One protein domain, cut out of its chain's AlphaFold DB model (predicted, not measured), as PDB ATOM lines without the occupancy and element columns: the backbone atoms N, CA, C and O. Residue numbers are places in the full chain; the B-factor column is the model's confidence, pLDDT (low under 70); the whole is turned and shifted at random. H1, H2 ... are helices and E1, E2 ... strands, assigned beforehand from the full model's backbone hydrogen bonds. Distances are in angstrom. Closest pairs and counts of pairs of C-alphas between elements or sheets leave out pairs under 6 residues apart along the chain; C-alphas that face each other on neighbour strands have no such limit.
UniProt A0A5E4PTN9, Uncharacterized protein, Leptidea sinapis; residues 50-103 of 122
ATOM      1  N   ILE A  50      11.636  42.486 -14.240       91.31
ATOM      2  CA  ILE A  50      11.931  43.915 -14.292       91.31
ATOM      3  C   ILE A  50      13.406  44.104 -13.980       91.31
ATOM      4  O   ILE A  50      13.892  43.675 -12.931       91.31
ATOM      5  N   ILE A  51      14.107  44.779 -14.886       88.75
ATOM      6  CA  ILE A  51      15.528  45.069 -14.739       88.75
ATOM      7  C   ILE A  51      15.717  46.579 -14.638       88.75
ATOM      8  O   ILE A  51      15.349  47.329 -15.543       88.75
ATOM      9  N   PHE A  52      16.282  47.015 -13.518       89.25
ATOM     10  CA  PHE A  52      16.586  48.410 -13.226       89.25
ATOM     11  C   PHE A  52      18.055  48.726 -13.509       89.25
ATOM     12  O   PHE A  52      18.882  47.824 -13.622       89.25
ATOM     13  N   GLY A  53      18.368  50.019 -13.628       83.19
ATOM     14  CA  GLY A  53      19.743  50.533 -13.683       83.19
ATOM     15  C   GLY A  53      20.546  50.162 -14.927       83.19
ATOM     16  O   GLY A  53      21.766  50.293 -14.946       83.19
ATOM     17  N   ILE A  54      19.871  49.722 -15.986       83.25
ATOM     18  CA  ILE A  54      20.495  49.494 -17.284       83.25
ATOM     19  C   ILE A  54      20.548  50.806 -18.063       83.25
ATOM     20  O   ILE A  54      19.522  51.454 -18.266       83.25
ATOM     21  N   LYS A  55      21.737  51.144 -18.570       84.88
ATOM     22  CA  LYS A  55      21.923  52.261 -19.497       84.88
ATOM     23  C   LYS A  55      21.223  51.983 -20.829       84.88
ATOM     24  O   LYS A  55      21.457  50.949 -21.446       84.88
ATOM     25  N   GLU A  56      20.422  52.942 -21.276       86.44
ATOM     26  CA  GLU A  56      19.727  52.895 -22.561       86.44
ATOM     27  C   GLU A  56      20.709  53.244 -23.687       86.44
ATOM     28  O   GLU A  56      21.226  54.360 -23.761       86.44
ATOM     29  N   MET A  57      21.020  52.261 -24.529       84.81
ATOM     30  CA  MET A  57      21.941  52.400 -25.670       84.81
ATOM     31  C   MET A  57      21.291  51.986 -26.997       84.81
ATOM     32  O   MET A  57      21.869  52.165 -28.066       84.81
ATOM     33  N   GLU A  58      20.087  51.431 -26.933       89.75
ATOM     34  CA  GLU A  58      19.367  50.814 -28.033       89.75
ATOM     35  C   GLU A  58      18.432  51.826 -28.696       89.75
ATOM     36  O   GLU A  58      17.793  52.639 -28.034       89.75
ATOM     37  N   GLN A  59      18.322  51.760 -30.019       88.81
ATOM     38  CA  GLN A  59      17.507  52.683 -30.818       88.81
ATOM     39  C   GLN A  59      16.231  52.029 -31.361       88.81
ATOM     40  O   GLN A  59      15.417  52.676 -32.016       88.81
ATOM     41  N   SER A  60      16.047  50.728 -31.120       92.44
ATOM     42  CA  SER A  60      14.863  49.981 -31.543       92.44
ATOM     43  C   SER A  60      14.559  48.823 -30.599       92.44
ATOM     44  O   SER A  60      15.441  48.315 -29.907       92.44
ATOM     45  N   GLN A  61      13.313  48.346 -30.628       90.06
ATOM     46  CA  GLN A  61      12.890  47.191 -29.836       90.06
ATOM     47  C   GLN A  61      13.653  45.908 -30.210       90.06
ATOM     48  O   GLN A  61      13.956  45.095 -29.342       90.06
ATOM     49  N   LYS A  62      14.018  45.744 -31.490       92.44
ATOM     50  CA  LYS A  62      14.843  44.615 -31.944       92.44
ATOM     51  C   LYS A  62      16.243  44.660 -31.327       92.44
ATOM     52  O   LYS A  62      16.702  43.649 -30.808       92.44
ATOM     53  N   GLN A  63      16.884  45.831 -31.341       93.75
ATOM     54  CA  GLN A  63      18.188  46.012 -30.697       93.75
ATOM     55  C   GLN A  63      18.103  45.763 -29.191       93.75
ATOM     56  O   GLN A  63      18.986  45.114 -28.650       93.75
ATOM     57  N   LEU A  64      17.026  46.207 -28.532       93.50
ATOM     58  CA  LEU A  64      16.788  45.928 -27.114       93.50
ATOM     59  C   LEU A  64      16.731  44.422 -26.827       93.50
ATOM     60  O   LEU A  64      17.338  43.967 -25.861       93.50
ATOM     61  N   LEU A  65      16.045  43.646 -27.668       93.56
ATOM     62  CA  LEU A  65      15.977  42.192 -27.531       93.56
ATOM     63  C   LEU A  65      17.353  41.532 -27.701       93.56
ATOM     64  O   LEU A  65      17.774  40.766 -26.837       93.56
ATOM     65  N   GLU A  66      18.058  41.850 -28.790       93.38
ATOM     66  CA  GLU A  66      19.378  41.282 -29.102       93.38
ATOM     67  C   GLU A  66      20.407  41.622 -28.018       93.38
ATOM     68  O   GLU A  66      21.088  40.735 -27.503       93.38
ATOM     69  N   TRP A  67      20.448  42.891 -27.610       92.69
ATOM     70  CA  TRP A  67      21.301  43.379 -26.531       92.69
ATOM     71  C   TRP A  67      20.991  42.687 -25.201       92.69
ATOM     72  O   TRP A  67      21.904  42.295 -24.476       92.69
ATOM     73  N   THR A  68      19.709  42.478 -24.888       91.81
ATOM     74  CA  THR A  68      19.299  41.789 -23.657       91.81
ATOM     75  C   THR A  68      19.796  40.348 -23.662       91.81
ATOM     76  O   THR A  68      20.446  39.924 -22.711       91.81
ATOM     77  N   VAL A  69      19.564  39.602 -24.745       93.56
ATOM     78  CA  VAL A  69      20.045  38.217 -24.873       93.56
ATOM     79  C   VAL A  69      21.565  38.134 -24.734       93.56
ATOM     80  O   VAL A  69      22.078  37.269 -24.020       93.56
ATOM     81  N   GLU A  70      22.292  39.063 -25.354       92.69
ATOM     82  CA  GLU A  70      23.743  39.149 -25.219       92.69
ATOM     83  C   GLU A  70      24.173  39.405 -23.766       92.69
ATOM     84  O   GLU A  70      25.079  38.735 -23.266       92.69
ATOM     85  N   LYS A  71      23.501  40.314 -23.051       89.94
ATOM     86  CA  LYS A  71      23.786  40.613 -21.641       89.94
ATOM     87  C   LYS A  71      23.537  39.426 -20.721       89.94
ATOM     88  O   LYS A  71      24.405  39.103 -19.913       89.94
ATOM     89  N   PHE A  72      22.407  38.738 -20.866       91.25
ATOM     90  CA  PHE A  72      22.123  37.529 -20.085       91.25
ATOM     91  C   PHE A  72      23.194  36.454 -20.305       91.25
ATOM     92  O   PHE A  72      23.654  35.827 -19.349       91.25
ATOM     93  N   LYS A  73      23.655  36.292 -21.547       93.88
ATOM     94  CA  LYS A  73      24.705  35.328 -21.874       93.88
ATOM     95  C   LYS A  73      26.066  35.728 -21.308       93.88
ATOM     96  O   LYS A  73      26.740  34.893 -20.714       93.88
ATOM     97  N   ASN A  74      26.475  36.979 -21.501       92.44
ATOM     98  CA  ASN A  74      27.837  37.419 -21.204       92.44
ATOM     99  C   ASN A  74      28.038  37.788 -19.728       92.44
ATOM    100  O   ASN A  74      29.108  37.531 -19.186       92.44
ATOM    101  N   GLU A  75      27.034  38.378 -19.076       89.81
ATOM    102  CA  GLU A  75      27.146  38.850 -17.688       89.81
ATOM    103  C   GLU A  75      26.578  37.855 -16.676       89.81
ATOM    104  O   GLU A  75      27.102  37.744 -15.570       89.81
ATOM    105  N   MET A  76      25.525  37.118 -17.044       86.44
ATOM    106  CA  MET A  76      24.853  36.182 -16.132       86.44
ATOM    107  C   MET A  76      25.151  34.714 -16.445       86.44
ATOM    108  O   MET A  76      24.777  33.848 -15.659       86.44
ATOM    109  N   LEU A  77      25.818  34.420 -17.569       91.38
ATOM    110  CA  LEU A  77      26.066  33.056 -18.056       91.38
ATOM    111  C   LEU A  77      24.769  32.247 -18.254       91.38
ATOM    112  O   LEU A  77      24.765  31.019 -18.158       91.38
ATOM    113  N   ILE A  78      23.662  32.935 -18.551       91.44
ATOM    114  CA  ILE A  78      22.354  32.329 -18.811       91.44
ATOM    115  C   ILE A  78      22.114  32.331 -20.317       91.44
ATOM    116  O   ILE A  78      22.136  33.373 -20.970       91.44
ATOM    117  N   ASN A  79      21.850  31.153 -20.875       92.88
ATOM    118  CA  ASN A  79      21.510  31.032 -22.284       92.88
ATOM    119  C   ASN A  79      20.013  31.297 -22.483       92.88
ATOM    120  O   ASN A  79      19.190  30.450 -22.148       92.88
ATOM    121  N   VAL A  80      19.686  32.468 -23.031       91.88
ATOM    122  CA  VAL A  80      18.319  32.882 -23.375       91.88
ATOM    123  C   VAL A  80      18.220  33.032 -24.889       91.88
ATOM    124  O   VAL A  80      19.103  33.603 -25.521       91.88
ATOM    125  N   SER A  81      17.159  32.508 -25.490       93.06
ATOM    126  CA  SER A  81      16.831  32.697 -26.900       93.06
ATOM    127  C   SER A  81      15.829  33.834 -27.077       93.06
ATOM    128  O   SER A  81      14.986  34.079 -26.219       93.06
ATOM    129  N   ASN A  82      15.812  34.452 -28.260       90.50
ATOM    130  CA  ASN A  82      14.760  35.399 -28.644       90.50
ATOM    131  C   ASN A  82      13.346  34.788 -28.568       90.50
ATOM    132  O   ASN A  82      12.377  35.525 -28.468       90.50
ATOM    133  N   ARG A  83      13.219  33.454 -28.641       92.25
ATOM    134  CA  ARG A  83      11.930  32.747 -28.516       92.25
ATOM    135  C   ARG A  83      11.461  32.573 -27.073       92.25
ATOM    136  O   ARG A  83      10.299  32.248 -26.870       92.25
ATOM    137  N   ASP A  84      12.351  32.771 -26.106       92.44
ATOM    138  CA  ASP A  84      12.036  32.646 -24.681       92.44
ATOM    139  C   ASP A  84      11.458  33.955 -24.116       92.44
ATOM    140  O   ASP A  84      11.019  34.002 -22.967       92.44
ATOM    141  N   ILE A  85      11.469  35.027 -24.917       93.56
ATOM    142  CA  ILE A  85      11.017  36.365 -24.542       93.56
ATOM    143  C   ILE A  85       9.771  36.703 -25.360       93.56
ATOM    144  O   ILE A  85       9.862  36.997 -26.551       93.56
ATOM    145  N   ASP A  86       8.612  36.705 -24.702       93.69
ATOM    146  CA  ASP A  86       7.338  37.050 -25.344       93.69
ATOM    147  C   ASP A  86       7.259  38.544 -25.686       93.69
ATOM    148  O   ASP A  86       6.864  38.928 -26.784       93.69
ATOM    149  N   ASN A  87       7.617  39.406 -24.728       93.19
ATOM    150  CA  ASN A  87       7.538  40.858 -24.860       93.19
ATOM    151  C   ASN A  87       8.696  41.534 -24.126       93.19
ATOM    152  O   ASN A  87       9.092  41.106 -23.043       93.19
ATOM    153  N   ILE A  88       9.195  42.636 -24.690       92.88
ATOM    154  CA  ILE A  88      10.240  43.462 -24.080       92.88
ATOM    155  C   ILE A  88      10.002  44.943 -24.372       92.88
ATOM    156  O   ILE A  88       9.695  45.321 -25.506       92.88
ATOM    157  N   PHE A  89      10.122  45.780 -23.342       91.69
ATOM    158  CA  PHE A  89       9.951  47.229 -23.424       91.69
ATOM    159  C   PHE A  89      10.605  47.923 -22.218       91.69
ATOM    160  O   PHE A  89      10.805  47.316 -21.166       91.69
ATOM    161  N   ARG A  90      10.944  49.208 -22.373       88.81
ATOM    162  CA  ARG A  90      11.456  50.062 -21.289       88.81
ATOM    163  C   ARG A  90      10.292  50.633 -20.478       88.81
ATOM    164  O   ARG A  90       9.259  50.989 -21.042       88.81
ATOM    165  N   ILE A  91      10.470  50.744 -19.162       88.31
ATOM    166  CA  ILE A  91       9.502  51.369 -18.251       88.31
ATOM    167  C   ILE A  91      10.202  52.288 -17.248       88.31
ATOM    168  O   ILE A  91      11.307  51.999 -16.797       88.31
ATOM    169  N   GLY A  92       9.516  53.358 -16.836       80.88
ATOM    170  CA  GLY A  92       9.965  54.242 -15.757       80.88
ATOM    171  C   GLY A  92      10.836  55.419 -16.205       80.88
ATOM    172  O   GLY A  92      10.858  55.788 -17.374       80.88
ATOM    173  N   LYS A  93      11.496  56.055 -15.229       71.25
ATOM    174  CA  LYS A  93      12.471  57.140 -15.420       71.25
ATOM    175  C   LYS A  93      13.848  56.632 -14.984       71.25
ATOM    176  O   LYS A  93      13.922  55.893 -14.001       71.25
ATOM    177  N   GLY A  94      14.887  56.998 -15.732       66.75
ATOM    178  CA  GLY A  94      16.241  56.459 -15.588       66.75
ATOM    179  C   GLY A  94      16.968  56.791 -14.276       66.75
ATOM    180  O   GLY A  94      16.556  57.667 -13.520       66.75
ATOM    181  N   GLU A  95      18.074  56.059 -14.098       60.59
ATOM    182  CA  GLU A  95      19.149  56.153 -13.091       60.59
ATOM    183  C   GLU A  95      18.805  55.775 -11.634       60.59
ATOM    184  O   GLU A  95      18.516  56.596 -10.767       60.59
ATOM    185  N   LYS A  96      18.927  54.468 -11.372       63.12
ATOM    186  CA  LYS A  96      19.212  53.840 -10.071       63.12
ATOM    187  C   LYS A  96      20.258  52.744 -10.294       63.12
ATOM    188  O   LYS A  96      20.512  52.393 -11.445       63.12
ATOM    189  N   ASP A  97      20.820  52.190  -9.224       75.38
ATOM    190  CA  ASP A  97      21.709  51.027  -9.317       75.38
ATOM    191  C   ASP A  97      21.034  49.851 -10.036       75.38
ATOM    192  O   ASP A  97      19.807  49.694  -9.998       75.38
ATOM    193  N   ALA A  98      21.839  49.034 -10.714       80.00
ATOM    194  CA  ALA A  98      21.333  47.906 -11.479       80.00
ATOM    195  C   ALA A  98      20.916  46.752 -10.565       80.00
ATOM    196  O   ALA A  98      21.722  46.224  -9.800       80.00
ATOM    197  N   TYR A  99      19.655  46.336 -10.666       83.75
ATOM    198  CA  TYR A  99      19.139  45.148  -9.990       83.75
ATOM    199  C   TYR A  99      17.953  44.555 -10.753       83.75
ATOM    200  O   TYR A  99      17.275  45.239 -11.521       83.75
ATOM    201  N   ILE A 100      17.696  43.267 -10.526       84.19
ATOM    202  CA  ILE A 100      16.606  42.514 -11.153       84.19
ATOM    203  C   ILE A 100      15.577  42.170 -10.082       84.19
ATOM    204  O   ILE A 100      15.931  41.786  -8.969       84.19
ATOM    205  N   THR A 101      14.300  42.288 -10.416       87.88
ATOM    206  CA  THR A 101      13.190  41.838  -9.574       87.88
ATOM    207  C   THR A 101      12.100  41.216 -10.434       87.88
ATOM    208  O   THR A 101      11.933  41.569 -11.598       87.88
ATOM    209  N   GLU A 102      11.315  40.321  -9.846       87.31
ATOM    210  CA  GLU A 102      10.033  39.922 -10.428       87.31
ATOM    211  C   GLU A 102       9.067  41.120 -10.461       87.31
ATOM    212  O   GLU A 102       9.161  42.046  -9.639       87.31
ATOM    213  N   ASP A 103       8.121  41.085 -11.397       90.19
ATOM    214  CA  ASP A 103       7.004  42.026 -11.470       90.19
ATOM    215  C   ASP A 103       5.927  41.654 -10.440       90.19
ATOM    216  O   ASP A 103       5.218  40.654 -10.571       90.19
TER     217      ASP A 103
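Overview. This is residues 50 to 103 of the 122 residues of an uncharacterized protein of Leptidea sinapis (UniProt A0A5E4PTN9). A small ribbon of two antiparallel strands, E1 and E2, lies at one side and a single helix, H1, at the other, with a long loop, residues 77 to 98, winding from the helix back to the ribbon. The printed part has 54 residues, with named elements in the order E1, H1, E2. The class is mixed, though named elements hold just 23 residues. The whole is compact and rounded, with a radius of gyration of the C-alphas of 11.1 A and spans of 27 by 23 by 21 A.

Arrangement. E1, residues 50 to 52, and E2, residues 99 to 102, are antiparallel neighbours at 161 degrees. C-alphas 51 and 100 face each other at 4.5 A. N 50 and O 101 are within hydrogen-bond range at 2.8 A, as are N 52 and O 99 at 2.9 A. In H1, residues 61 to 76, every O i to N i+4 pair is within hydrogen-bond range.

Along the chain. E1 begins at C-alpha 50 (11.931, 43.915, -14.292). E2 measures 10.5 A and ends at C-alpha 102 (10.033, 39.922, -10.428). H1 measures 21.3 A from C-alpha 61 (12.890, 47.191, -29.836).

Size, cuts and confidence. The C-alphas farthest apart, of Arg 83 and Lys 96, are 29.0 A apart. The printed part has no cut. E1 to H1 is a short link, H1 to E2 a long one. Residues 94 to 96 have pLDDT under 70.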